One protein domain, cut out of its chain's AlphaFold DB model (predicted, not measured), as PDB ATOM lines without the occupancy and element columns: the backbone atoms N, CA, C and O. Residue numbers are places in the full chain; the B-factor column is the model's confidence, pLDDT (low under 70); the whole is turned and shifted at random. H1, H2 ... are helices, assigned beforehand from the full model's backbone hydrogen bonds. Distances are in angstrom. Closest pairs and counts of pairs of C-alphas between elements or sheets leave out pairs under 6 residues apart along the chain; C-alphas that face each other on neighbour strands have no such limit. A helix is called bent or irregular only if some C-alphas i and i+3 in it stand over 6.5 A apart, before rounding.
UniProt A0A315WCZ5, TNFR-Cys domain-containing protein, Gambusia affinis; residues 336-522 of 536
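This is residues 336 to 522 of the 536 residues of the protein "TNFR-Cys domain-containing protein" of Gambusia affinis (UniProt A0A315WCZ5). Two lobes of helices stand end to end, H1 to H6 with H12 in one and H7 to H11 in the other, and together they make an arch: H12, H6, H11 and H10 run along one long side, while H2 to H5 form the leg at one end and H7 to H9 the leg at the other. H1 lies in the middle, touching H5 of one leg and H9 of the other, which are apart. The printed part has 187 residues with twelve named helices, H1 to H12 in chain order, and no named strand; its class is all helix. It is compact, with a radius of gyration of the C-alphas of 17.4 A, and elongated, spanning 50 by 31 by 27 A.

Three helices have 15 residues: H5, residues 381 to 395, 21.3 A; H9, residues 454 to 468, 22.0 A; and H11, residues 492 to 506, 20.6 A. H9 is irregular, with C-alphas 455 and 458 7.5 A apart. H1, residues 336 to 347, begins at C-alpha 336 (-5.424, -21.223, 38.191). Before H5 come H2, 349 to 352, H3, 355 to 361, and H4, 369 to 378. H6 is residues 402 to 415, 19.4 A, H7 425 to 434, H8 442 to 451, and H10 474 to 487, 20.0 A. H12, 509 to 521, ends at C-alpha 521 (-22.296, -12.598, 20.336).

H5 and H1 are the hubs, touching four helices each. They touch at the C-alphas of Ala 346 and Val 385, 5.7 A apart, at a steep tilt of 51 degrees, opposite ways. H5 forms a hairpin with H4, closest at Leu 375 and Gln 384, C-alphas 5.7 A apart. It touches H2 with residues 381 to 385 alone and H3 with 384 to 388 alone. H1, H6 and H12 form an up and down bundle, each running against the one before. H1 touches H9 with residues 336 to 339 alone; the C-alphas of Leu 336 and His 463 are 5.9 A apart. H6 touches H11, C-alphas 414 and 501 being 6.4 A apart. H8 and H9 form a hairpin, as do H10 and H11. H7 touches H8, H9 and H10. Every O i to N i+4 pair is within hydrogen-bond range in H1, H5, H6, H7, H8, H11 and H12; the counts are 2 of 3 in H3, 5 of 6 in H4, 9 of 11 in H9 and 9 of 10 in H10, while H2 is too short for such a pair.

The C-alphas farthest apart, of Leu 369 and Glu 489, are 52.1 A apart. The printed part has no cut, and no link is long. Its mean pLDDT is 78.6; 33 residues are under 70, among them 346 to 352, 417 to 421 and 507 to 522.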
ATOM      1  N   LEU A 336      -5.706 -20.413  39.383       71.50
ATOM      2  CA  LEU A 336      -5.424 -21.223  38.191       71.50
ATOM      3  C   LEU A 336      -6.651 -21.509  37.320       71.50
ATOM      4  O   LEU A 336      -6.521 -21.592  36.103       71.50
ATOM      5  N   CYS A 337      -7.830 -21.688  37.919       77.25
ATOM      6  CA  CYS A 337      -9.063 -21.920  37.170       77.25
ATOM      7  C   CYS A 337      -9.593 -20.633  36.520       77.25
ATOM      8  O   CYS A 337     -10.110 -20.695  35.405       77.25
ATOM      9  N   GLU A 338      -9.412 -19.472  37.160       75.25
ATOM     10  CA  GLU A 338      -9.639 -18.172  36.516       75.25
ATOM     11  C   GLU A 338      -8.673 -17.958  35.357       75.25
ATOM     12  O   GLU A 338      -9.099 -17.643  34.253       75.25
ATOM     13  N   GLU A 339      -7.375 -18.165  35.594       73.38
ATOM     14  CA  GLU A 339      -6.329 -18.041  34.579       73.38
ATOM     15  C   GLU A 339      -6.590 -18.986  33.404       73.38
ATOM     16  O   GLU A 339      -6.445 -18.587  32.256       73.38
ATOM     17  N   ALA A 340      -7.028 -20.221  33.654       73.00
ATOM     18  CA  ALA A 340      -7.389 -21.146  32.588       73.00
ATOM     19  C   ALA A 340      -8.608 -20.666  31.786       73.00
ATOM     20  O   ALA A 340      -8.561 -20.665  30.558       73.00
ATOM     21  N   VAL A 341      -9.703 -20.272  32.446       75.69
ATOM     22  CA  VAL A 341     -10.972 -19.961  31.766       75.69
ATOM     23  C   VAL A 341     -10.974 -18.546  31.186       75.69
ATOM     24  O   VAL A 341     -11.234 -18.380  29.996       75.69
ATOM     25  N   PHE A 342     -10.660 -17.527  31.985       76.12
ATOM     26  CA  PHE A 342     -10.694 -16.132  31.549       76.12
ATOM     27  C   PHE A 342      -9.541 -15.777  30.608       76.12
ATOM     28  O   PHE A 342      -9.787 -15.016  29.676       76.12
ATOM     29  N   GLN A 343      -8.336 -16.356  30.749       70.88
ATOM     30  CA  GLN A 343      -7.293 -16.127  29.737       70.88
ATOM     31  C   GLN A 343      -7.632 -16.818  28.418       70.88
ATOM     32  O   GLN A 343      -7.414 -16.224  27.367       70.88
ATOM     33  N   SER A 344      -8.208 -18.029  28.447       69.25
ATOM     34  CA  SER A 344      -8.676 -18.675  27.215       69.25
ATOM     35  C   SER A 344      -9.681 -17.776  26.497       69.25
ATOM     36  O   SER A 344      -9.482 -17.482  25.323       69.25
ATOM     37  N   LEU A 345     -10.676 -17.237  27.214       70.00
ATOM     38  CA  LEU A 345     -11.633 -16.273  26.662       70.00
ATOM     39  C   LEU A 345     -10.951 -14.986  26.153       70.00
ATOM     40  O   LEU A 345     -11.199 -14.589  25.020       70.00
ATOM     41  N   ALA A 346     -10.045 -14.371  26.922       67.25
ATOM     42  CA  ALA A 346      -9.311 -13.166  26.513       67.25
ATOM     43  C   ALA A 346      -8.363 -13.387  25.311       67.25
ATOM     44  O   ALA A 346      -8.046 -12.436  24.593       67.25
ATOM     45  N   SER A 347      -7.924 -14.634  25.087       64.88
ATOM     46  CA  SER A 347      -7.103 -15.056  23.941       64.88
ATOM     47  C   SER A 347      -7.907 -15.361  22.673       64.88
ATOM     48  O   SER A 347      -7.339 -15.391  21.579       64.88
ATOM     49  N   LEU A 348      -9.234 -15.515  22.785       64.06
ATOM     50  CA  LEU A 348     -10.126 -15.338  21.640       64.06
ATOM     51  C   LEU A 348     -10.011 -13.880  21.153       64.06
ATOM     52  O   LEU A 348      -9.433 -13.021  21.822       64.06
ATOM     53  N   ARG A 349     -10.606 -13.549  20.001       62.91
ATOM     54  CA  ARG A 349     -10.507 -12.203  19.387       62.91
ATOM     55  C   ARG A 349     -11.069 -11.043  20.246       62.91
ATOM     56  O   ARG A 349     -11.017  -9.900  19.803       62.91
ATOM     57  N   LEU A 350     -11.526 -11.295  21.479       64.88
ATOM     58  CA  LEU A 350     -11.948 -10.295  22.468       64.88
ATOM     59  C   LEU A 350     -10.911  -9.189  22.700       64.88
ATOM     60  O   LEU A 350     -11.291  -8.038  22.843       64.88
ATOM     61  N   SER A 351      -9.611  -9.494  22.674       62.50
ATOM     62  CA  SER A 351      -8.557  -8.470  22.811       62.50
ATOM     63  C   SER A 351      -8.477  -7.473  21.639       62.50
ATOM     64  O   SER A 351      -7.755  -6.484  21.735       62.50
ATOM     65  N   SER A 352      -9.231  -7.701  20.554       67.50
ATOM     66  CA  SER A 352      -9.458  -6.737  19.461       67.50
ATOM     67  C   SER A 352     -10.831  -6.042  19.516       67.50
ATOM     68  O   SER A 352     -11.158  -5.264  18.623       67.50
ATOM     69  N   VAL A 353     -11.633  -6.302  20.554       70.31
ATOM     70  CA  VAL A 353     -12.950  -5.692  20.791       70.31
ATOM     71  C   VAL A 353     -12.825  -4.633  21.902       70.31
ATOM     72  O   VAL A 353     -12.184  -4.911  22.916       70.31
ATOM     73  N   PRO A 354     -13.436  -3.437  21.770       79.00
ATOM     74  CA  PRO A 354     -13.442  -2.433  22.835       79.00
ATOM     75  C   PRO A 354     -14.020  -2.973  24.150       79.00
ATOM     76  O   PRO A 354     -15.039  -3.672  24.151       79.00
ATOM     77  N   LEU A 355     -13.386  -2.636  25.277       77.94
ATOM     78  CA  LEU A 355     -13.740  -3.166  26.599       77.94
ATOM     79  C   LEU A 355     -15.179  -2.836  27.015       77.94
ATOM     80  O   LEU A 355     -15.830  -3.637  27.681       77.94
ATOM     81  N   GLU A 356     -15.684  -1.680  26.594       81.31
ATOM     82  CA  GLU A 356     -17.061  -1.232  26.795       81.31
ATOM     83  C   GLU A 356     -18.030  -2.199  26.121       81.31
ATOM     84  O   GLU A 356     -18.983  -2.656  26.741       81.31
ATOM     85  N   ARG A 357     -17.749  -2.588  24.870       77.88
ATOM     86  CA  ARG A 357     -18.590  -3.522  24.113       77.88
ATOM     87  C   ARG A 357     -18.573  -4.921  24.729       77.88
ATOM     88  O   ARG A 357     -19.584  -5.615  24.660       77.88
ATOM     89  N   ILE A 358     -17.471  -5.331  25.358       78.50
ATOM     90  CA  ILE A 358     -17.429  -6.569  26.151       78.50
ATOM     91  C   ILE A 358     -18.311  -6.415  27.399       78.50
ATOM     92  O   ILE A 358     -19.157  -7.269  27.649       78.50
ATOM     93  N   LEU A 359     -18.162  -5.316  28.147       81.06
ATOM     94  CA  LEU A 359     -18.914  -5.048  29.375       81.06
ATOM     95  C   LEU A 359     -20.433  -4.937  29.151       81.06
ATOM     96  O   LEU A 359     -21.200  -5.438  29.967       81.06
ATOM     97  N   GLU A 360     -20.868  -4.331  28.045       78.06
ATOM     98  CA  GLU A 360     -22.286  -4.224  27.677       78.06
ATOM     99  C   GLU A 360     -22.946  -5.586  27.400       78.06
ATOM    100  O   GLU A 360     -24.138  -5.747  27.651       78.06
ATOM    101  N   ASN A 361     -22.178  -6.576  26.932       75.00
ATOM    102  CA  ASN A 361     -22.672  -7.922  26.616       75.00
ATOM    103  C   ASN A 361     -22.506  -8.932  27.770       75.00
ATOM    104  O   ASN A 361     -22.968 -10.072  27.668       75.00
ATOM    105  N   LEU A 362     -21.859  -8.545  28.877       78.94
ATOM    106  CA  LEU A 362     -21.753  -9.387  30.069       78.94
ATOM    107  C   LEU A 362     -23.062  -9.336  30.881       78.94
ATOM    108  O   LEU A 362     -23.534  -8.250  31.220       78.94
ATOM    109  N   PRO A 363     -23.659 -10.487  31.243       75.69
ATOM    110  CA  PRO A 363     -24.920 -10.503  31.970       75.69
ATOM    111  C   PRO A 363     -24.725 -10.126  33.446       75.69
ATOM    112  O   PRO A 363     -23.720 -10.477  34.062       75.69
ATOM    113  N   GLY A 364     -25.732  -9.483  34.038       80.88
ATOM    114  CA  GLY A 364     -25.755  -9.154  35.465       80.88
ATOM    115  C   GLY A 364     -25.307  -7.730  35.773       80.88
ATOM    116  O   GLY A 364     -25.564  -6.806  35.004       80.88
ATOM    117  N   GLN A 365     -24.692  -7.535  36.938       81.81
ATOM    118  CA  GLN A 365     -24.222  -6.224  37.363       81.81
ATOM    119  C   GLN A 365     -22.919  -5.866  36.635       81.81
ATOM    120  O   GLN A 365     -21.964  -6.646  36.627       81.81
ATOM    121  N   LYS A 366     -22.887  -4.679  36.029       82.50
ATOM    122  CA  LYS A 366     -21.716  -4.157  35.319       82.50
ATOM    123  C   LYS A 366     -20.644  -3.670  36.298       82.50
ATOM    124  O   LYS A 366     -20.966  -3.027  37.300       82.50
ATOM    125  N   VAL A 367     -19.388  -3.926  35.927       82.75
ATOM    126  CA  VAL A 367     -18.181  -3.335  36.526       82.75
ATOM    127  C   VAL A 367     -18.300  -1.816  36.537       82.75
ATOM    128  O   VAL A 367     -18.758  -1.213  35.566       82.75
ATOM    129  N   ASP A 368     -17.905  -1.195  37.646       81.81
ATOM    130  CA  ASP A 368     -18.021   0.246  37.808       81.81
ATOM    131  C   ASP A 368     -17.080   1.018  36.859       81.81
ATOM    132  O   ASP A 368     -15.959   0.597  36.552       81.81
ATOM    133  N   LEU A 369     -17.537   2.190  36.411       79.81
ATOM    134  CA  LEU A 369     -16.827   3.011  35.427       79.81
ATOM    135  C   LEU A 369     -15.436   3.459  35.918       79.81
ATOM    136  O   LEU A 369     -14.513   3.611  35.121       79.81
ATOM    137  N   LYS A 370     -15.258   3.641  37.233       80.56
ATOM    138  CA  LYS A 370     -13.989   4.075  37.830       80.56
ATOM    139  C   LYS A 370     -12.945   2.959  37.732       80.56
ATOM    140  O   LYS A 370     -11.797   3.236  37.387       80.56
ATOM    141  N   SER A 371     -13.332   1.710  37.980       78.00
ATOM    142  CA  SER A 371     -12.489   0.527  37.770       78.00
ATOM    143  C   SER A 371     -12.210   0.261  36.287       78.00
ATOM    144  O   SER A 371     -11.081  -0.088  35.941       78.00
ATOM    145  N   LEU A 372     -13.180   0.502  35.398       80.75
ATOM    146  CA  LEU A 372     -12.989   0.384  33.946       80.75
ATOM    147  C   LEU A 372     -11.958   1.390  33.401       80.75
ATOM    148  O   LEU A 372     -11.060   1.016  32.650       80.75
ATOM    149  N   GLU A 373     -12.027   2.655  33.817       81.25
ATOM    150  CA  GLU A 373     -11.049   3.677  33.412       81.25
ATOM    151  C   GLU A 373      -9.655   3.459  34.018       81.25
ATOM    152  O   GLU A 373      -8.648   3.843  33.423       81.25
ATOM    153  N   ARG A 374      -9.565   2.807  35.184       73.56
ATOM    154  CA  ARG A 374      -8.284   2.368  35.765       73.56
ATOM    155  C   ARG A 374      -7.664   1.218  34.964       73.56
ATOM    156  O   ARG A 374      -6.475   1.285  34.661       73.56
ATOM    157  N   LEU A 375      -8.461   0.222  34.552       75.50
ATOM    158  CA  LEU A 375      -8.019  -0.899  33.705       75.50
ATOM    159  C   LEU A 375      -7.318  -0.420  32.430       75.50
ATOM    160  O   LEU A 375      -6.207  -0.856  32.133       75.50
ATOM    161  N   LYS A 376      -7.944   0.513  31.703       80.00
ATOM    162  CA  LYS A 376      -7.407   1.077  30.452       80.00
ATOM    163  C   LYS A 376      -6.038   1.738  30.617       80.00
ATOM    164  O   LYS A 376      -5.240   1.720  29.687       80.00
ATOM    165  N   LYS A 377      -5.789   2.348  31.780       77.69
ATOM    166  CA  LYS A 377      -4.571   3.121  32.072       77.69
ATOM    167  C   LYS A 377      -3.419   2.262  32.595       77.69
ATOM    168  O   LYS A 377      -2.272   2.635  32.389       77.69
ATOM    169  N   ALA A 378      -3.717   1.155  33.277       67.69
ATOM    170  CA  ALA A 378      -2.722   0.359  34.004       67.69
ATOM    171  C   ALA A 378      -2.313  -0.961  33.317       67.69
ATOM    172  O   ALA A 378      -1.337  -1.580  33.729       67.69
ATOM    173  N   CYS A 379      -3.058  -1.430  32.311       70.25
ATOM    174  CA  CYS A 379      -2.960  -2.807  31.814       70.25
ATOM    175  C   CYS A 379      -2.822  -2.868  30.282       70.25
ATOM    176  O   CYS A 379      -3.411  -2.051  29.574       70.25
ATOM    177  N   SER A 380      -2.125  -3.875  29.744       72.31
ATOM    178  CA  SER A 380      -2.125  -4.165  28.294       72.31
ATOM    179  C   SER A 380      -3.501  -4.665  27.804       72.31
ATOM    180  O   SER A 380      -4.248  -5.221  28.613       72.31
ATOM    181  N   PRO A 381      -3.861  -4.556  26.508       72.44
ATOM    182  CA  PRO A 381      -5.192  -4.936  26.009       72.44
ATOM    183  C   PRO A 381      -5.640  -6.365  26.368       72.44
ATOM    184  O   PRO A 381      -6.808  -6.597  26.677       72.44
ATOM    185  N   GLN A 382      -4.721  -7.334  26.401       66.88
ATOM    186  CA  GLN A 382      -5.021  -8.707  26.819       66.88
ATOM    187  C   GLN A 382      -5.282  -8.807  28.334       66.88
ATOM    188  O   GLN A 382      -6.212  -9.495  28.758       66.88
ATOM    189  N   GLN A 383      -4.501  -8.095  29.156       74.00
ATOM    190  CA  GLN A 383      -4.714  -8.021  30.608       74.00
ATOM    191  C   GLN A 383      -6.000  -7.258  30.958       74.00
ATOM    192  O   GLN A 383      -6.697  -7.646  31.892       74.00
ATOM    193  N   GLN A 384      -6.346  -6.217  30.194       78.81
ATOM    194  CA  GLN A 384      -7.578  -5.444  30.359       78.81
ATOM    195  C   GLN A 384      -8.814  -6.358  30.303       78.81
ATOM    196  O   GLN A 384      -9.635  -6.321  31.218       78.81
ATOM    197  N   VAL A 385      -8.914  -7.241  29.300       78.00
ATOM    198  CA  VAL A 385     -10.025  -8.209  29.188       78.00
ATOM    199  C   VAL A 385     -10.004  -9.238  30.328       78.00
ATOM    200  O   VAL A 385     -11.044  -9.500  30.933       78.00
ATOM    201  N   LEU A 386      -8.831  -9.786  30.677       75.69
ATOM    202  CA  LEU A 386      -8.684 -10.740  31.788       75.69
ATOM    203  C   LEU A 386      -9.164 -10.148  33.125       75.69
ATOM    204  O   LEU A 386      -9.928 -10.781  33.857       75.69
ATOM    205  N   HIS A 387      -8.714  -8.938  33.459       77.12
ATOM    206  CA  HIS A 387      -9.051  -8.285  34.723       77.12
ATOM    207  C   HIS A 387     -10.490  -7.736  34.723       77.12
ATOM    208  O   HIS A 387     -11.135  -7.768  35.770       77.12
ATOM    209  N   LEU A 388     -11.044  -7.337  33.569       82.19
ATOM    210  CA  LEU A 388     -12.469  -7.009  33.432       82.19
ATOM    211  C   LEU A 388     -13.361  -8.209  33.795       82.19
ATOM    212  O   LEU A 388     -14.284  -8.067  34.594       82.19
ATOM    213  N   LEU A 389     -13.053  -9.401  33.267       80.06
ATOM    214  CA  LEU A 389     -13.796 -10.633  33.571       80.06
ATOM    215  C   LEU A 389     -13.692 -11.032  35.054       80.06
ATOM    216  O   LEU A 389     -14.667 -11.525  35.625       80.06
ATOM    217  N   ARG A 390     -12.548 -10.769  35.702       79.88
ATOM    218  CA  ARG A 390     -12.363 -10.957  37.153       79.88
ATOM    219  C   ARG A 390     -13.225 -10.011  37.988       79.88
ATOM    220  O   ARG A 390     -13.909 -10.475  38.896       79.88
ATOM    221  N   LEU A 391     -13.225  -8.713  37.676       78.50
ATOM    222  CA  LEU A 391     -14.077  -7.740  38.372       78.50
ATOM    223  C   LEU A 391     -15.561  -8.072  38.190       78.50
ATOM    224  O   LEU A 391     -16.314  -8.078  39.163       78.50
ATOM    225  N   TRP A 392     -15.963  -8.430  36.966       84.31
ATOM    226  CA  TRP A 392     -17.325  -8.870  36.678       84.31
ATOM    227  C   TRP A 392     -17.709 -10.118  37.488       84.31
ATOM    228  O   TRP A 392     -18.799 -10.148  38.062       84.31
ATOM    229  N   ARG A 393     -16.820 -11.121  37.593       80.94
ATOM    230  CA  ARG A 393     -17.046 -12.312  38.431       80.94
ATOM    231  C   ARG A 393     -17.286 -11.926  39.886       80.94
ATOM    232  O   ARG A 393     -18.250 -12.413  40.465       80.94
ATOM    233  N   GLU A 394     -16.426 -11.098  40.475       78.56
ATOM    234  CA  GLU A 394     -16.509 -10.777  41.905       78.56
ATOM    235  C   GLU A 394     -17.786  -9.990  42.232       78.56
ATOM    236  O   GLU A 394     -18.466 -10.290  43.208       78.56
ATOM    237  N   GLN A 395     -18.196  -9.067  41.357       79.12
ATOM    238  CA  GLN A 395     -19.446  -8.317  41.511       79.12
ATOM    239  C   GLN A 395     -20.712  -9.162  41.261       79.12
ATOM    240  O   GLN A 395     -21.805  -8.785  41.674       79.12
ATOM    241  N   ASN A 396     -20.578 -10.325  40.612       77.81
ATOM    242  CA  ASN A 396     -21.674 -11.256  40.318       77.81
ATOM    243  C   ASN A 396     -21.503 -12.621  41.009       77.81
ATOM    244  O   ASN A 396     -22.109 -13.607  40.590       77.81
ATOM    245  N   LYS A 397     -20.695 -12.694  42.073       73.75
ATOM    246  CA  LYS A 397     -20.268 -13.937  42.741       73.75
ATOM    247  C   LYS A 397     -21.426 -14.804  43.241       73.75
ATOM    248  O   LYS A 397     -21.363 -16.028  43.129       73.75
ATOM    249  N   ASP A 398     -22.499 -14.159  43.696       71.19
ATOM    250  CA  ASP A 398     -23.725 -14.798  44.197       71.19
ATOM    251  C   ASP A 398     -24.746 -15.132  43.091       71.19
ATOM    252  O   ASP A 398     -25.829 -15.654  43.363       71.19
ATOM    253  N   LYS A 399     -24.447 -14.819  41.822       72.62
ATOM    254  CA  LYS A 399     -25.337 -15.083  40.683       72.62
ATOM    255  C   LYS A 399     -25.007 -16.424  40.028       72.62
ATOM    256  O   LYS A 399     -23.852 -16.781  39.804       72.62
ATOM    257  N   LEU A 400     -26.050 -17.159  39.639       62.28
ATOM    258  CA  LEU A 400     -25.964 -18.502  39.049       62.28
ATOM    259  C   LEU A 400     -25.542 -18.494  37.560       62.28
ATOM    260  O   LEU A 400     -26.075 -19.247  36.749       62.28
ATOM    261  N   TYR A 401     -24.567 -17.663  37.179       71.88
ATOM    262  CA  TYR A 401     -23.997 -17.690  35.831       71.88
ATOM    263  C   TYR A 401     -23.109 -18.922  35.657       71.88
ATOM    264  O   TYR A 401     -22.171 -19.141  36.422       71.88
ATOM    265  N   GLY A 402     -23.360 -19.722  34.620       69.81
ATOM    266  CA  GLY A 402     -22.646 -20.990  34.434       69.81
ATOM    267  C   GLY A 402     -21.137 -20.856  34.149       69.81
ATOM    268  O   GLY A 402     -20.406 -21.822  34.361       69.81
ATOM    269  N   ILE A 403     -20.638 -19.668  33.760       72.19
ATOM    270  CA  ILE A 403     -19.191 -19.358  33.766       72.19
ATOM    271  C   ILE A 403     -18.673 -19.423  35.203       72.19
ATOM    272  O   ILE A 403     -17.759 -20.185  35.502       72.19
ATOM    273  N   ILE A 404     -19.303 -18.655  36.097       73.75
ATOM    274  CA  ILE A 404     -18.948 -18.553  37.515       73.75
ATOM    275  C   ILE A 404     -19.105 -19.922  38.184       73.75
ATOM    276  O   ILE A 404     -18.190 -20.379  38.859       73.75
ATOM    277  N   GLN A 405     -20.194 -20.652  37.916       75.25
ATOM    278  CA  GLN A 405     -20.359 -22.029  38.399       75.25
ATOM    279  C   GLN A 405     -19.268 -22.975  37.873       75.25
ATOM    280  O   GLN A 405     -18.763 -23.796  38.638       75.25
ATOM    281  N   GLY A 406     -18.890 -22.865  36.593       75.25
ATOM    282  CA  GLY A 406     -17.844 -23.673  35.965       75.25
ATOM    283  C   GLY A 406     -16.457 -23.417  36.557       75.25
ATOM    284  O   GLY A 406     -15.743 -24.372  36.869       75.25
ATOM    285  N   VAL A 407     -16.112 -22.149  36.796       77.06
ATOM    286  CA  VAL A 407     -14.882 -21.744  37.497       77.06
ATOM    287  C   VAL A 407     -14.926 -22.221  38.953       77.06
ATOM    288  O   VAL A 407     -14.051 -22.982  39.354       77.06
ATOM    289  N   ASN A 408     -15.999 -21.939  39.705       76.31
ATOM    290  CA  ASN A 408     -16.188 -22.414  41.085       76.31
ATOM    291  C   ASN A 408     -16.143 -23.957  41.193       76.31
ATOM    292  O   ASN A 408     -15.804 -24.511  42.240       76.31
ATOM    293  N   HIS A 409     -16.553 -24.694  40.155       78.00
ATOM    294  CA  HIS A 409     -16.481 -26.160  40.101       78.00
ATOM    295  C   HIS A 409     -15.062 -26.657  39.789       78.00
ATOM    296  O   HIS A 409     -14.612 -27.624  40.405       78.00
ATOM    297  N   CYS A 410     -14.343 -25.979  38.889       78.88
ATOM    298  CA  CYS A 410     -12.918 -26.198  38.652       78.88
ATOM    299  C   CYS A 410     -12.121 -25.976  39.943       78.88
ATOM    300  O   CYS A 410     -11.420 -26.882  40.380       78.88
ATOM    301  N   GLU A 411     -12.306 -24.836  40.612       77.69
ATOM    302  CA  GLU A 411     -11.598 -24.478  41.847       77.69
ATOM    303  C   GLU A 411     -11.830 -25.515  42.949       77.69
ATOM    304  O   GLU A 411     -10.870 -26.014  43.532       77.69
ATOM    305  N   ARG A 412     -13.087 -25.939  43.160       75.12
ATOM    306  CA  ARG A 412     -13.439 -27.017  44.104       75.12
ATOM    307  C   ARG A 412     -12.843 -28.381  43.738       75.12
ATOM    308  O   ARG A 412     -12.630 -29.193  44.632       75.12
ATOM    309  N   LYS A 413     -12.586 -28.671  42.458       77.69
ATOM    310  CA  LYS A 413     -11.917 -29.913  42.023       77.69
ATOM    311  C   LYS A 413     -10.393 -29.823  42.134       77.69
ATOM    312  O   LYS A 413      -9.764 -30.812  42.505       77.69
ATOM    313  N   VAL A 414      -9.805 -28.662  41.844       76.44
ATOM    314  CA  VAL A 414      -8.362 -28.410  41.977       76.44
ATOM    315  C   VAL A 414      -7.951 -28.391  43.450       76.44
ATOM    316  O   VAL A 414      -7.001 -29.082  43.803       76.44
ATOM    317  N   SER A 415      -8.696 -27.716  44.330       72.81
ATOM    318  CA  SER A 415      -8.402 -27.685  45.774       72.81
ATOM    319  C   SER A 415      -8.574 -29.043  46.467       72.81
ATOM    320  O   SER A 415      -7.897 -29.322  47.453       72.81
ATOM    321  N   ARG A 416      -9.440 -29.916  45.931       70.12
ATOM    322  CA  ARG A 416      -9.620 -31.311  46.380       70.12
ATOM    323  C   ARG A 416      -8.657 -32.307  45.731       70.12
ATOM    324  O   ARG A 416      -8.675 -33.485  46.089       70.12
ATOM    325  N   CYS A 417      -7.814 -31.894  44.785       68.31
ATOM    326  CA  CYS A 417      -6.693 -32.746  44.406       68.31
ATOM    327  C   CYS A 417      -5.717 -32.793  45.573       68.31
ATOM    328  O   CYS A 417      -5.194 -31.755  45.955       68.31
ATOM    329  N   ASN A 418      -5.440 -33.996  46.093       58.03
ATOM    330  CA  ASN A 418      -4.352 -34.218  47.045       58.03
ATOM    331  C   ASN A 418      -3.031 -33.731  46.437       58.03
ATOM    332  O   ASN A 418      -2.341 -34.479  45.739       58.03
ATOM    333  N   ALA A 419      -2.702 -32.472  46.701       60.00
ATOM    334  CA  ALA A 419      -1.391 -31.924  46.475       60.00
ATOM    335  C   ALA A 419      -0.425 -32.642  47.418       60.00
ATOM    336  O   ALA A 419      -0.711 -32.876  48.596       60.00
ATOM    337  N   LEU A 420       0.687 -33.071  46.839       63.50
ATOM    338  CA  LEU A 420       1.699 -33.882  47.493       63.50
ATOM    339  C   LEU A 420       2.247 -33.110  48.698       63.50
ATOM    340  O   LEU A 420       2.739 -31.999  48.542       63.50
ATOM    341  N   LYS A 421       2.158 -33.696  49.897       62.25
ATOM    342  CA  LYS A 421       2.635 -33.053  51.133       62.25
ATOM    343  C   LYS A 421       4.166 -32.932  51.191       62.25
ATOM    344  O   LYS A 421       4.670 -32.100  51.931       62.25
ATOM    345  N   ASN A 422       4.872 -33.741  50.397       70.12
ATOM    346  CA  ASN A 422       6.319 -33.935  50.449       70.12
ATOM    347  C   ASN A 422       6.925 -33.683  49.053       70.12
ATOM    348  O   ASN A 422       7.398 -34.616  48.410       70.12
ATOM    349  N   LEU A 423       6.825 -32.452  48.542       83.25
ATOM    350  CA  LEU A 423       7.543 -32.023  47.334       83.25
ATOM    351  C   LEU A 423       8.849 -31.343  47.735       83.25
ATOM    352  O   LEU A 423       8.829 -30.428  48.558       83.25
ATOM    353  N   THR A 424       9.959 -31.773  47.143       89.75
ATOM    354  CA  THR A 424      11.258 -31.109  47.304       89.75
ATOM    355  C   THR A 424      11.399 -29.934  46.332       89.75
ATOM    356  O   THR A 424      10.630 -29.805  45.376       89.75
ATOM    357  N   ILE A 425      12.405 -29.074  46.541       90.81
ATOM    358  CA  ILE A 425      12.738 -28.008  45.581       90.81
ATOM    359  C   ILE A 425      13.100 -28.615  44.216       90.81
ATOM    360  O   ILE A 425      12.626 -28.121  43.198       90.81
ATOM    361  N   ASP A 426      13.847 -29.722  44.183       91.94
ATOM    362  CA  ASP A 426      14.199 -30.448  42.954       91.94
ATOM    363  C   ASP A 426      12.956 -30.949  42.187       91.94
ATOM    364  O   ASP A 426      12.865 -30.780  40.970       91.94
ATOM    365  N   ASP A 427      11.927 -31.454  42.880       91.50
ATOM    366  CA  ASP A 427      10.656 -31.827  42.238       91.50
ATOM    367  C   ASP A 427       9.932 -30.624  41.611       91.50
ATOM    368  O   ASP A 427       9.334 -30.739  40.535       91.50
ATOM    369  N   LEU A 428       9.975 -29.459  42.268       91.75
ATOM    370  CA  LEU A 428       9.378 -28.220  41.757       91.75
ATOM    371  C   LEU A 428      10.182 -27.636  40.586       91.75
ATOM    372  O   LEU A 428       9.579 -27.140  39.629       91.75
ATOM    373  N   MET A 429      11.512 -27.748  40.613       93.81
ATOM    374  CA  MET A 429      12.383 -27.385  39.492       93.81
ATOM    375  C   MET A 429      12.112 -28.288  38.285       93.81
ATOM    376  O   MET A 429      11.824 -27.772  37.210       93.81
ATOM    377  N   LYS A 430      12.014 -29.613  38.466       93.25
ATOM    378  CA  LYS A 430      11.613 -30.560  37.403       93.25
ATOM    379  C   LYS A 430      10.277 -30.194  36.752       93.25
ATOM    380  O   LYS A 430      10.157 -30.230  35.526       93.25
ATOM    381  N   VAL A 431       9.262 -29.804  37.534       92.62
ATOM    382  CA  VAL A 431       7.999 -29.289  36.964       92.62
ATOM    383  C   VAL A 431       8.243 -28.011  36.168       92.62
ATOM    384  O   VAL A 431       7.792 -27.921  35.027       92.62
ATOM    385  N   THR A 432       8.968 -27.056  36.740       93.38
ATOM    386  CA  THR A 432       9.255 -25.753  36.129       93.38
ATOM    387  C   THR A 432       9.999 -25.887  34.799       93.38
ATOM    388  O   THR A 432       9.574 -25.315  33.798       93.38
ATOM    389  N   ASP A 433      11.047 -26.709  34.751       93.12
ATOM    390  CA  ASP A 433      11.858 -26.972  33.559       93.12
ATOM    391  C   ASP A 433      11.100 -27.720  32.458       93.12
ATOM    392  O   ASP A 433      11.416 -27.578  31.274       93.12
ATOM    393  N   SER A 434      10.085 -28.504  32.829       94.69
ATOM    394  CA  SER A 434       9.249 -29.236  31.873       94.69
ATOM    395  C   SER A 434       8.194 -28.367  31.170       94.69
ATOM    396  O   SER A 434       7.634 -28.779  30.146       94.69
ATOM    397  N   LEU A 435       7.886 -27.183  31.709       94.31
ATOM    398  CA  LEU A 435       6.888 -26.266  31.159       94.31
ATOM    399  C   LEU A 435       7.481 -25.421  30.010       94.31
ATOM    400  O   LEU A 435       8.654 -25.055  30.043       94.31
ATOM    401  N   PRO A 436       6.704 -25.112  28.955       91.69
ATOM    402  CA  PRO A 436       7.203 -24.334  27.821       91.69
ATOM    403  C   PRO A 436       7.261 -22.828  28.106       91.69
ATOM    404  O   PRO A 436       6.468 -22.314  28.887       91.69
ATOM    405  N   GLY A 437       8.111 -22.109  27.373       90.56
ATOM    406  CA  GLY A 437       8.196 -20.647  27.433       90.56
ATOM    407  C   GLY A 437       9.165 -20.151  28.506       90.56
ATOM    408  O   GLY A 437      10.205 -20.767  28.734       90.56
ATOM    409  N   VAL A 438       8.840 -19.022  29.136       88.12
ATOM    410  CA  VAL A 438       9.629 -18.432  30.224       88.12
ATOM    411  C   VAL A 438       9.508 -19.318  31.466       88.12
ATOM    412  O   VAL A 438       8.402 -19.639  31.902       88.12
ATOM    413  N   LYS A 439      10.640 -19.734  32.032       90.62
ATOM    414  CA  LYS A 439      10.675 -20.545  33.256       90.62
ATOM    415  C   LYS A 439      10.408 -19.677  34.489       90.62
ATOM    416  O   LYS A 439      10.739 -18.495  34.499       90.62
ATOM    417  N   VAL A 440       9.839 -20.278  35.534       89.69
ATOM    418  CA  VAL A 440       9.811 -19.671  36.878       89.69
ATOM    419  C   VAL A 440      11.242 -19.689  37.422       89.69
ATOM    420  O   VAL A 440      11.943 -20.684  37.236       89.69
ATOM    421  N   GLN A 441      11.704 -18.605  38.043       88.19
ATOM    422  CA  GLN A 441      13.085 -18.540  38.521       88.19
ATOM    423  C   GLN A 441      13.246 -19.340  39.818       88.19
ATOM    424  O   GLN A 441      12.330 -19.405  40.637       88.19
ATOM    425  N   GLU A 442      14.434 -19.899  40.059       89.44
ATOM    426  CA  GLU A 442      14.720 -20.684  41.272       89.44
ATOM    427  C   GLU A 442      14.470 -19.876  42.563       89.44
ATOM    428  O   GLU A 442      13.998 -20.420  43.562       89.44
ATOM    429  N   GLN A 443      14.712 -18.559  42.532       84.75
ATOM    430  CA  GLN A 443      14.386 -17.644  43.632       84.75
ATOM    431  C   GLN A 443      12.879 -17.632  43.959       84.75
ATOM    432  O   GLN A 443      12.507 -17.632  45.131       84.75
ATOM    433  N   ASP A 444      12.015 -17.699  42.941       84.38
ATOM    434  CA  ASP A 444      10.562 -17.695  43.107       84.38
ATOM    435  C   ASP A 444      10.086 -19.069  43.602       84.38
ATOM    436  O   ASP A 444       9.180 -19.154  44.428       84.38
ATOM    437  N   VAL A 445      10.738 -20.157  43.166       88.69
ATOM    438  CA  VAL A 445      10.501 -21.513  43.693       88.69
ATOM    439  C   VAL A 445      10.859 -21.589  45.181       88.69
ATOM    440  O   VAL A 445      10.072 -22.103  45.976       88.69
ATOM    441  N   LYS A 446      12.008 -21.026  45.581       87.56
ATOM    442  CA  LYS A 446      12.417 -20.921  46.992       87.56
ATOM    443  C   LYS A 446      11.445 -20.061  47.800       87.56
ATOM    444  O   LYS A 446      11.070 -20.469  48.895       87.56
ATOM    445  N   ALA A 447      10.987 -18.934  47.249       84.50
ATOM    446  CA  ALA A 447       9.964 -18.100  47.875       84.50
ATOM    447  C   ALA A 447       8.655 -18.877  48.101       84.50
ATOM    448  O   ALA A 447       8.129 -18.870  49.204       84.50
ATOM    449  N   VAL A 448       8.167 -19.627  47.105       84.69
ATOM    450  CA  VAL A 448       6.966 -20.473  47.248       84.69
ATOM    451  C   VAL A 448       7.116 -21.519  48.355       84.69
ATOM    452  O   VAL A 448       6.161 -21.764  49.089       84.69
ATOM    453  N   VAL A 449       8.293 -22.130  48.506       87.38
ATOM    454  CA  VAL A 449       8.543 -23.111  49.577       87.38
ATOM    455  C   VAL A 449       8.635 -22.451  50.958       87.38
ATOM    456  O   VAL A 449       8.250 -23.078  51.941       87.38
ATOM    457  N   SER A 450       9.093 -21.198  51.056       84.25
ATOM    458  CA  SER A 450       9.164 -20.476  52.334       84.25
ATOM    459  C   SER A 450       7.853 -19.799  52.751       84.25
ATOM    460  O   SER A 450       7.646 -19.597  53.947       84.25
ATOM    461  N   THR A 451       6.961 -19.460  51.811       80.44
ATOM    462  CA  THR A 451       5.716 -18.724  52.104       80.44
ATOM    463  C   THR A 451       4.438 -19.562  52.030       80.44
ATOM    464  O   THR A 451       3.445 -19.196  52.665       80.44
ATOM    465  N   CYS A 452       4.412 -20.663  51.272       80.31
ATOM    466  CA  CYS A 452       3.193 -21.450  51.059       80.31
ATOM    467  C   CYS A 452       3.117 -22.689  51.957       80.31
ATOM    468  O   CYS A 452       4.108 -23.190  52.478       80.31
ATOM    469  N   LEU A 453       1.921 -23.272  52.071       82.25
ATOM    470  CA  LEU A 453       1.782 -24.628  52.603       82.25
ATOM    471  C   LEU A 453       2.185 -25.656  51.523       82.25
ATOM    472  O   LEU A 453       1.866 -25.435  50.353       82.25
ATOM    473  N   PRO A 454       2.743 -26.837  51.865       80.50
ATOM    474  CA  PRO A 454       3.156 -27.842  50.871       80.50
ATOM    475  C   PRO A 454       2.062 -28.251  49.875       80.50
ATOM    476  O   PRO A 454       2.313 -28.480  48.692       80.50
ATOM    477  N   ARG A 455       0.800 -28.235  50.325       76.12
ATOM    478  CA  ARG A 455      -0.392 -28.479  49.493       76.12
ATOM    479  C   ARG A 455      -0.664 -27.410  48.414       76.12
ATOM    480  O   ARG A 455      -1.578 -27.584  47.616       76.12
ATOM    481  N   GLN A 456       0.068 -26.300  48.407       79.81
ATOM    482  CA  GLN A 456      -0.083 -25.188  47.463       79.81
ATOM    483  C   GLN A 456       1.084 -25.084  46.477       79.81
ATOM    484  O   GLN A 456       0.875 -24.515  45.409       79.81
ATOM    485  N   TYR A 457       2.262 -25.658  46.766       85.38
ATOM    486  CA  TYR A 457       3.484 -25.452  45.968       85.38
ATOM    487  C   TYR A 457       3.254 -25.647  44.466       85.38
ATOM    488  O   TYR A 457       3.461 -24.733  43.673       85.38
ATOM    489  N   LEU A 458       2.732 -26.812  44.069       84.62
ATOM    490  CA  LEU A 458       2.504 -27.136  42.659       84.62
ATOM    491  C   LEU A 458       1.498 -26.190  41.981       84.62
ATOM    492  O   LEU A 458       1.615 -25.920  40.790       84.62
ATOM    493  N   LEU A 459       0.513 -25.683  42.728       81.81
ATOM    494  CA  LEU A 459      -0.474 -24.743  42.201       81.81
ATOM    495  C   LEU A 459       0.130 -23.340  42.045       81.81
ATOM    496  O   LEU A 459      -0.063 -22.703  41.012       81.81
ATOM    497  N   GLN A 460       0.920 -22.893  43.024       83.69
ATOM    498  CA  GLN A 460       1.581 -21.592  42.982       83.69
ATOM    499  C   GLN A 460       2.650 -21.534  41.880       83.69
ATOM    500  O   GLN A 460       2.684 -20.560  41.133       83.69
ATOM    501  N   ILE A 461       3.439 -22.598  41.685       87.31
ATOM    502  CA  ILE A 461       4.389 -22.709  40.560       87.31
ATOM    503  C   ILE A 461       3.674 -22.608  39.208       87.31
ATOM    504  O   ILE A 461       4.110 -21.862  38.333       87.31
ATOM    505  N   LEU A 462       2.541 -23.298  39.032       86.25
ATOM    506  CA  LEU A 462       1.755 -23.194  37.799       86.25
ATOM    507  C   LEU A 462       1.153 -21.793  37.601       86.25
ATOM    508  O   LEU A 462       1.010 -21.359  36.460       86.25
ATOM    509  N   HIS A 463       0.816 -21.084  38.682       81.62
ATOM    510  CA  HIS A 463       0.315 -19.712  38.617       81.62
ATOM    511  C   HIS A 463       1.423 -18.728  38.217       81.62
ATOM    512  O   HIS A 463       1.221 -17.952  37.285       81.62
ATOM    513  N   LEU A 464       2.604 -18.822  38.839       81.69
ATOM    514  CA  LEU A 464       3.794 -18.033  38.488       81.69
ATOM    515  C   LEU A 464       4.236 -18.286  37.040       81.69
ATOM    516  O   LEU A 464       4.491 -17.347  36.291       81.69
ATOM    517  N   TRP A 465       4.249 -19.547  36.598       87.19
ATOM    518  CA  TRP A 465       4.519 -19.867  35.197       87.19
ATOM    519  C   TRP A 465       3.486 -19.211  34.268       87.19
ATOM    520  O   TRP A 465       3.842 -18.627  33.245       87.19
ATOM    521  N   LYS A 466       2.199 -19.275  34.625       80.50
ATOM    522  CA  LYS A 466       1.106 -18.756  33.796       80.50
ATOM    523  C   LYS A 466       1.019 -17.221  33.785       80.50
ATOM    524  O   LYS A 466       0.486 -16.672  32.815       80.50
ATOM    525  N   SER A 467       1.548 -16.528  34.798       74.94
ATOM    526  CA  SER A 467       1.693 -15.066  34.782       74.94
ATOM    527  C   SER A 467       2.839 -14.629  33.863       74.94
ATOM    528  O   SER A 467       2.633 -13.755  33.023       74.94
ATOM    529  N   ALA A 468       3.992 -15.307  33.920       78.12
ATOM    530  CA  ALA A 468       5.117 -15.075  33.005       78.12
ATOM    531  C   ALA A 468       4.797 -15.447  31.539       78.12
ATOM    532  O   ALA A 468       5.346 -14.861  30.611       78.12
ATOM    533  N   ASN A 469       3.881 -16.397  31.321       77.75
ATOM    534  CA  ASN A 469       3.496 -16.912  30.003       77.75
ATOM    535  C   ASN A 469       2.022 -16.627  29.685       77.75
ATOM    536  O   ASN A 469       1.240 -17.534  29.389       77.75
ATOM    537  N   TYR A 470       1.615 -15.358  29.762       70.69
ATOM    538  CA  TYR A 470       0.217 -14.955  29.578       70.69
ATOM    539  C   TYR A 470      -0.379 -15.384  28.224       70.69
ATOM    540  O   TYR A 470      -1.571 -15.683  28.146       70.69
ATOM    541  N   ASN A 471       0.433 -15.444  27.167       70.19
ATOM    542  CA  ASN A 471       0.044 -15.854  25.817       70.19
ATOM    543  C   ASN A 471      -0.028 -17.381  25.612       70.19
ATOM    544  O   ASN A 471      -0.463 -17.818  24.546       70.19
ATOM    545  N   LEU A 472       0.395 -18.196  26.587       77.31
ATOM    546  CA  LEU A 472       0.380 -19.654  26.480       77.31
ATOM    547  C   LEU A 472      -0.849 -20.273  27.161       77.31
ATOM    548  O   LEU A 472      -1.241 -19.935  28.279       77.31
ATOM    549  N   ASP A 473      -1.435 -21.247  26.470       78.88
ATOM    550  CA  ASP A 473      -2.545 -22.069  26.949       78.88
ATOM    551  C   ASP A 473      -2.057 -23.047  28.034       78.88
ATOM    552  O   ASP A 473      -1.189 -23.893  27.791       78.88
ATOM    553  N   LEU A 474      -2.634 -22.946  29.235       81.62
ATOM    554  CA  LEU A 474      -2.246 -23.753  30.396       81.62
ATOM    555  C   LEU A 474      -2.527 -25.253  30.205       81.62
ATOM    556  O   LEU A 474      -1.738 -26.084  30.657       81.62
ATOM    557  N   ALA A 475      -3.602 -25.634  29.511       83.62
ATOM    558  CA  ALA A 475      -3.924 -27.040  29.266       83.62
ATOM    559  C   ALA A 475      -2.926 -27.676  28.282       83.62
ATOM    560  O   ALA A 475      -2.460 -28.802  28.503       83.62
ATOM    561  N   LYS A 476      -2.536 -26.944  27.232       85.19
ATOM    562  CA  LYS A 476      -1.485 -27.350  26.282       85.19
ATOM    563  C   LYS A 476      -0.105 -27.367  26.948       85.19
ATOM    564  O   LYS A 476       0.634 -28.335  26.764       85.19
ATOM    565  N   GLY A 477       0.210 -26.365  27.773       88.50
ATOM    566  CA  GLY A 477       1.442 -26.293  28.569       88.50
ATOM    567  C   GLY A 477       1.611 -27.501  29.490       88.50
ATOM    568  O   GLY A 477       2.615 -28.209  29.405       88.50
ATOM    569  N   LEU A 478       0.576 -27.825  30.273       89.88
ATOM    570  CA  LEU A 478       0.527 -29.021  31.120       89.88
ATOM    571  C   LEU A 478       0.627 -30.325  30.318       89.88
ATOM    572  O   LEU A 478       1.300 -31.261  30.744       89.88
ATOM    573  N   THR A 479      -0.006 -30.400  29.144       90.94
ATOM    574  CA  THR A 479       0.073 -31.581  28.266       90.94
ATOM    575  C   THR A 479       1.495 -31.800  27.734       90.94
ATOM    576  O   THR A 479       1.948 -32.944  27.658       90.94
ATOM    577  N   ARG A 480       2.222 -30.720  27.411       92.69
ATOM    578  CA  ARG A 480       3.637 -30.769  27.010       92.69
ATOM    579  C   ARG A 480       4.547 -31.137  28.182       92.69
ATOM    580  O   ARG A 480       5.336 -32.067  28.040       92.69
ATOM    581  N   SER A 481       4.383 -30.494  29.337       94.12
ATOM    582  CA  SER A 481       5.119 -30.817  30.570       94.12
ATOM    583  C   SER A 481       4.961 -32.290  30.959       94.12
ATOM    584  O   SER A 481       5.946 -32.994  31.165       94.12
ATOM    585  N   LEU A 482       3.740 -32.829  30.903       94.75
ATOM    586  CA  LEU A 482       3.469 -34.249  31.137       94.75
ATOM    587  C   LEU A 482       4.115 -35.209  30.127       94.75
ATOM    588  O   LEU A 482       4.176 -36.405  30.417       94.75
ATOM    589  N   ARG A 483       4.544 -34.735  28.952       95.06
ATOM    590  CA  ARG A 483       5.342 -35.513  27.994       95.06
ATOM    591  C   ARG A 483       6.822 -35.450  28.373       95.06
ATOM    592  O   ARG A 483       7.440 -36.500  28.501       95.06
ATOM    593  N   VAL A 484       7.336 -34.246  28.636       95.62
ATOM    594  CA  VAL A 484       8.736 -33.990  29.021       95.62
ATOM    595  C   VAL A 484       9.111 -34.719  30.318       95.62
ATOM    596  O   VAL A 484      10.093 -35.456  30.341       95.62
ATOM    597  N   LEU A 485       8.267 -34.638  31.351       94.44
ATOM    598  CA  LEU A 485       8.463 -35.348  32.623       94.44
ATOM    599  C   LEU A 485       8.492 -36.878  32.466       94.44
ATOM    600  O   LEU A 485       9.120 -37.557  33.268       94.44
ATOM    601  N   ARG A 486       7.825 -37.447  31.449       93.69
ATOM    602  CA  ARG A 486       7.895 -38.896  31.178       93.69
ATOM    603  C   ARG A 486       9.181 -39.288  30.461       93.69
ATOM    604  O   ARG A 486       9.714 -40.342  30.768       93.69
ATOM    605  N   SER A 487       9.676 -38.455  29.543       92.94
ATOM    606  CA  SER A 487      10.971 -38.677  28.881       92.94
ATOM    607  C   SER A 487      12.179 -38.422  29.789       92.94
ATOM    608  O   SER A 487      13.262 -38.895  29.483       92.94
ATOM    609  N   GLN A 488      12.003 -37.687  30.890       91.69
ATOM    610  CA  GLN A 488      13.033 -37.412  31.905       91.69
ATOM    611  C   GLN A 488      12.919 -38.327  33.141       91.69
ATOM    612  O   GLN A 488      13.437 -37.987  34.200       91.69
ATOM    613  N   GLU A 489      12.174 -39.435  33.040       89.38
ATOM    614  CA  GLU A 489      11.960 -40.415  34.124       89.38
ATOM    615  C   GLU A 489      11.505 -39.807  35.470       89.38
ATOM    616  O   GLU A 489      11.772 -40.337  36.550       89.38
ATOM    617  N   ALA A 490      10.772 -38.689  35.424       90.06
ATOM    618  CA  ALA A 490      10.399 -37.949  36.623       90.06
ATOM    619  C   ALA A 490       9.499 -38.780  37.566       90.06
ATOM    620  O   ALA A 490       8.708 -39.618  37.104       90.06
ATOM    621  N   PRO A 491       9.538 -38.525  38.892       91.06
ATOM    622  CA  PRO A 491       8.892 -39.389  39.871       91.06
ATOM    623  C   PRO A 491       7.408 -39.653  39.586       91.06
ATOM    624  O   PRO A 491       6.610 -38.740  39.350       91.06
ATOM    625  N   ARG A 492       6.996 -40.927  39.660       88.19
ATOM    626  CA  ARG A 492       5.629 -41.363  39.300       88.19
ATOM    627  C   ARG A 492       4.534 -40.605  40.064       88.19
ATOM    628  O   ARG A 492       3.444 -40.413  39.525       88.19
ATOM    629  N   TYR A 493       4.797 -40.177  41.301       85.88
ATOM    630  CA  TYR A 493       3.856 -39.392  42.105       85.88
ATOM    631  C   TYR A 493       3.657 -37.967  41.553       85.88
ATOM    632  O   TYR A 493       2.524 -37.483  41.517       85.88
ATOM    633  N   LEU A 494       4.718 -37.335  41.042       87.19
ATOM    634  CA  LEU A 494       4.714 -35.997  40.450       87.19
ATOM    635  C   LEU A 494       3.896 -35.998  39.153       87.19
ATOM    636  O   LEU A 494       2.928 -35.248  39.010       87.19
ATOM    637  N   VAL A 495       4.196 -36.952  38.263       89.25
ATOM    638  CA  VAL A 495       3.472 -37.157  36.997       89.25
ATOM    639  C   VAL A 495       1.995 -37.491  37.241       89.25
ATOM    640  O   VAL A 495       1.124 -36.965  36.545       89.25
ATOM    641  N   LYS A 496       1.670 -38.329  38.241       86.31
ATOM    642  CA  LYS A 496       0.275 -38.634  38.623       86.31
ATOM    643  C   LYS A 496      -0.477 -37.382  39.089       86.31
ATOM    644  O   LYS A 496      -1.619 -37.185  38.671       86.31
ATOM    645  N   SER A 497       0.139 -36.543  39.919       81.62
ATOM    646  CA  SER A 497      -0.484 -35.326  40.457       81.62
ATOM    647  C   SER A 497      -0.708 -34.270  39.377       81.62
ATOM    648  O   SER A 497      -1.830 -33.788  39.213       81.62
ATOM    649  N   LEU A 498       0.302 -34.004  38.545       86.81
ATOM    650  CA  LEU A 498       0.171 -33.070  37.429       86.81
ATOM    651  C   LEU A 498      -0.849 -33.561  36.381       86.81
ATOM    652  O   LEU A 498      -1.603 -32.763  35.823       86.81
ATOM    653  N   LYS A 499      -0.976 -34.883  36.177       87.25
ATOM    654  CA  LYS A 499      -2.008 -35.495  35.314       87.25
ATOM    655  C   LYS A 499      -3.428 -35.304  35.861       87.25
ATOM    656  O   LYS A 499      -4.353 -35.172  35.061       87.25
ATOM    657  N   LYS A 500      -3.629 -35.258  37.185       85.62
ATOM    658  CA  LYS A 500      -4.935 -34.917  37.790       85.62
ATOM    659  C   LYS A 500      -5.299 -33.451  37.533       85.62
ATOM    660  O   LYS A 500      -6.393 -33.187  37.044       85.62
ATOM    661  N   ILE A 501      -4.363 -32.529  37.773       82.94
ATOM    662  CA  ILE A 501      -4.545 -31.086  37.528       82.94
ATOM    663  C   ILE A 501      -4.837 -30.821  36.041       82.94
ATOM    664  O   ILE A 501      -5.846 -30.202  35.709       82.94
ATOM    665  N   SER A 502      -4.020 -31.380  35.141       85.69
ATOM    666  CA  SER A 502      -4.198 -31.299  33.683       85.69
ATOM    667  C   SER A 502      -5.573 -31.799  33.224       85.69
ATOM    668  O   SER A 502      -6.218 -31.143  32.407       85.69
ATOM    669  N   ARG A 503      -6.068 -32.912  33.789       84.06
ATOM    670  CA  ARG A 503      -7.425 -33.408  33.513       84.06
ATOM    671  C   ARG A 503      -8.501 -32.428  33.967       84.06
ATOM    672  O   ARG A 503      -9.430 -32.198  33.207       84.06
ATOM    673  N   ILE A 504      -8.411 -31.846  35.160       79.38
ATOM    674  CA  ILE A 504      -9.443 -30.914  35.657       79.38
ATOM    675  C   ILE A 504      -9.480 -29.637  34.820       79.38
ATOM    676  O   ILE A 504     -10.553 -29.225  34.387       79.38
ATOM    677  N   ILE A 505      -8.314 -29.068  34.517       77.69
ATOM    678  CA  ILE A 505      -8.204 -27.873  33.676       77.69
ATOM    679  C   ILE A 505      -8.727 -28.172  32.258       77.69
ATOM    680  O   ILE A 505      -9.571 -27.435  31.754       77.69
ATOM    681  N   GLY A 506      -8.338 -29.301  31.653       73.50
ATOM    682  CA  GLY A 506      -8.793 -29.703  30.315       73.50
ATOM    683  C   GLY A 506     -10.257 -30.163  30.212       73.50
ATOM    684  O   GLY A 506     -10.818 -30.132  29.118       73.50
ATOM    685  N   THR A 507     -10.899 -30.570  31.314       68.06
ATOM    686  CA  THR A 507     -12.302 -31.047  31.332       68.06
ATOM    687  C   THR A 507     -13.328 -29.970  31.680       68.06
ATOM    688  O   THR A 507     -14.516 -30.278  31.781       68.06
ATOM    689  N   THR A 508     -12.926 -28.701  31.816       62.38
ATOM    690  CA  THR A 508     -13.865 -27.576  31.973       62.38
ATOM    691  C   THR A 508     -14.638 -27.297  30.677       62.38
ATOM    692  O   THR A 508     -14.449 -26.277  30.025       62.38
ATOM    693  N   SER A 509     -15.577 -28.177  30.316       50.12
ATOM    694  CA  SER A 509     -16.500 -28.023  29.175       50.12
ATOM    695  C   SER A 509     -17.233 -26.672  29.144       50.12
ATOM    696  O   SER A 509     -17.622 -26.208  28.072       50.12
ATOM    697  N   ALA A 510     -17.343 -26.010  30.301       52.34
ATOM    698  CA  ALA A 510     -17.739 -24.616  30.436       52.34
ATOM    699  C   ALA A 510     -16.991 -23.685  29.463       52.34
ATOM    700  O   ALA A 510     -17.660 -22.984  28.708       52.34
ATOM    701  N   HIS A 511     -15.647 -23.693  29.405       59.91
ATOM    702  CA  HIS A 511     -14.923 -22.719  28.575       59.91
ATOM    703  C   HIS A 511     -15.300 -22.840  27.096       59.91
ATOM    704  O   HIS A 511     -15.527 -21.815  26.477       59.91
ATOM    705  N   LYS A 512     -15.504 -24.053  26.562       60.75
ATOM    706  CA  LYS A 512     -15.934 -24.267  25.165       60.75
ATOM    707  C   LYS A 512     -17.377 -23.834  24.896       60.75
ATOM    708  O   LYS A 512     -17.695 -23.377  23.800       60.75
ATOM    709  N   LYS A 513     -18.270 -23.983  25.882       60.72
ATOM    710  CA  LYS A 513     -19.655 -23.495  25.780       60.72
ATOM    711  C   LYS A 513     -19.690 -21.964  25.773       60.72
ATOM    712  O   LYS A 513     -20.432 -21.382  24.989       60.72
ATOM    713  N   TYR A 514     -18.864 -21.328  26.603       62.31
ATOM    714  CA  TYR A 514     -18.785 -19.871  26.684       62.31
ATOM    715  C   TYR A 514     -17.953 -19.245  25.572       62.31
ATOM    716  O   TYR A 514     -18.351 -18.215  25.061       62.31
ATOM    717  N   GLU A 515     -16.893 -19.893  25.105       63.47
ATOM    718  CA  GLU A 515     -16.181 -19.567  23.866       63.47
ATOM    719  C   GLU A 515     -17.162 -19.485  22.693       63.47
ATOM    720  O   GLU A 515     -17.209 -18.462  22.022       63.47
ATOM    721  N   LYS A 516     -18.025 -20.495  22.507       64.06
ATOM    722  CA  LYS A 516     -19.083 -20.439  21.487       64.06
ATOM    723  C   LYS A 516     -20.080 -19.300  21.717       64.06
ATOM    724  O   LYS A 516     -20.416 -18.632  20.753       64.06
ATOM    725  N   MET A 517     -20.512 -19.059  22.958       63.94
ATOM    726  CA  MET A 517     -21.442 -17.971  23.308       63.94
ATOM    727  C   MET A 517     -20.845 -16.577  23.050       63.94
ATOM    728  O   MET A 517     -21.491 -15.738  22.434       63.94
ATOM    729  N   PHE A 518     -19.602 -16.337  23.473       63.91
ATOM    730  CA  PHE A 518     -18.884 -15.097  23.198       63.91
ATOM    731  C   PHE A 518     -18.618 -14.950  21.697       63.91
ATOM    732  O   PHE A 518     -18.852 -13.883  21.156       63.91
ATOM    733  N   MET A 519     -18.187 -15.999  20.989       63.25
ATOM    734  CA  MET A 519     -17.999 -15.915  19.536       63.25
ATOM    735  C   MET A 519     -19.320 -15.676  18.787       63.25
ATOM    736  O   MET A 519     -19.318 -14.874  17.859       63.25
ATOM    737  N   SER A 520     -20.448 -16.268  19.204       62.03
ATOM    738  CA  SER A 520     -21.753 -16.007  18.575       62.03
ATOM    739  C   SER A 520     -22.250 -14.578  18.821       62.03
ATOM    740  O   SER A 520     -22.723 -13.943  17.886       62.03
ATOM    741  N   MET A 521     -22.027 -14.018  20.022       56.19
ATOM    742  CA  MET A 521     -22.296 -12.598  20.336       56.19
ATOM    743  C   MET A 521     -21.573 -11.604  19.405       56.19
ATOM    744  O   MET A 521     -21.963 -10.439  19.337       56.19
ATOM    745  N   PHE A 522     -20.527 -12.038  18.692       56.62
ATOM    746  CA  PHE A 522     -19.804 -11.226  17.707       56.62
ATOM    747  C   PHE A 522     -19.956 -11.729  16.258       56.62
ATOM    748  O   PHE A 522     -19.339 -11.155  15.365       56.62
TER     749      PHE A 522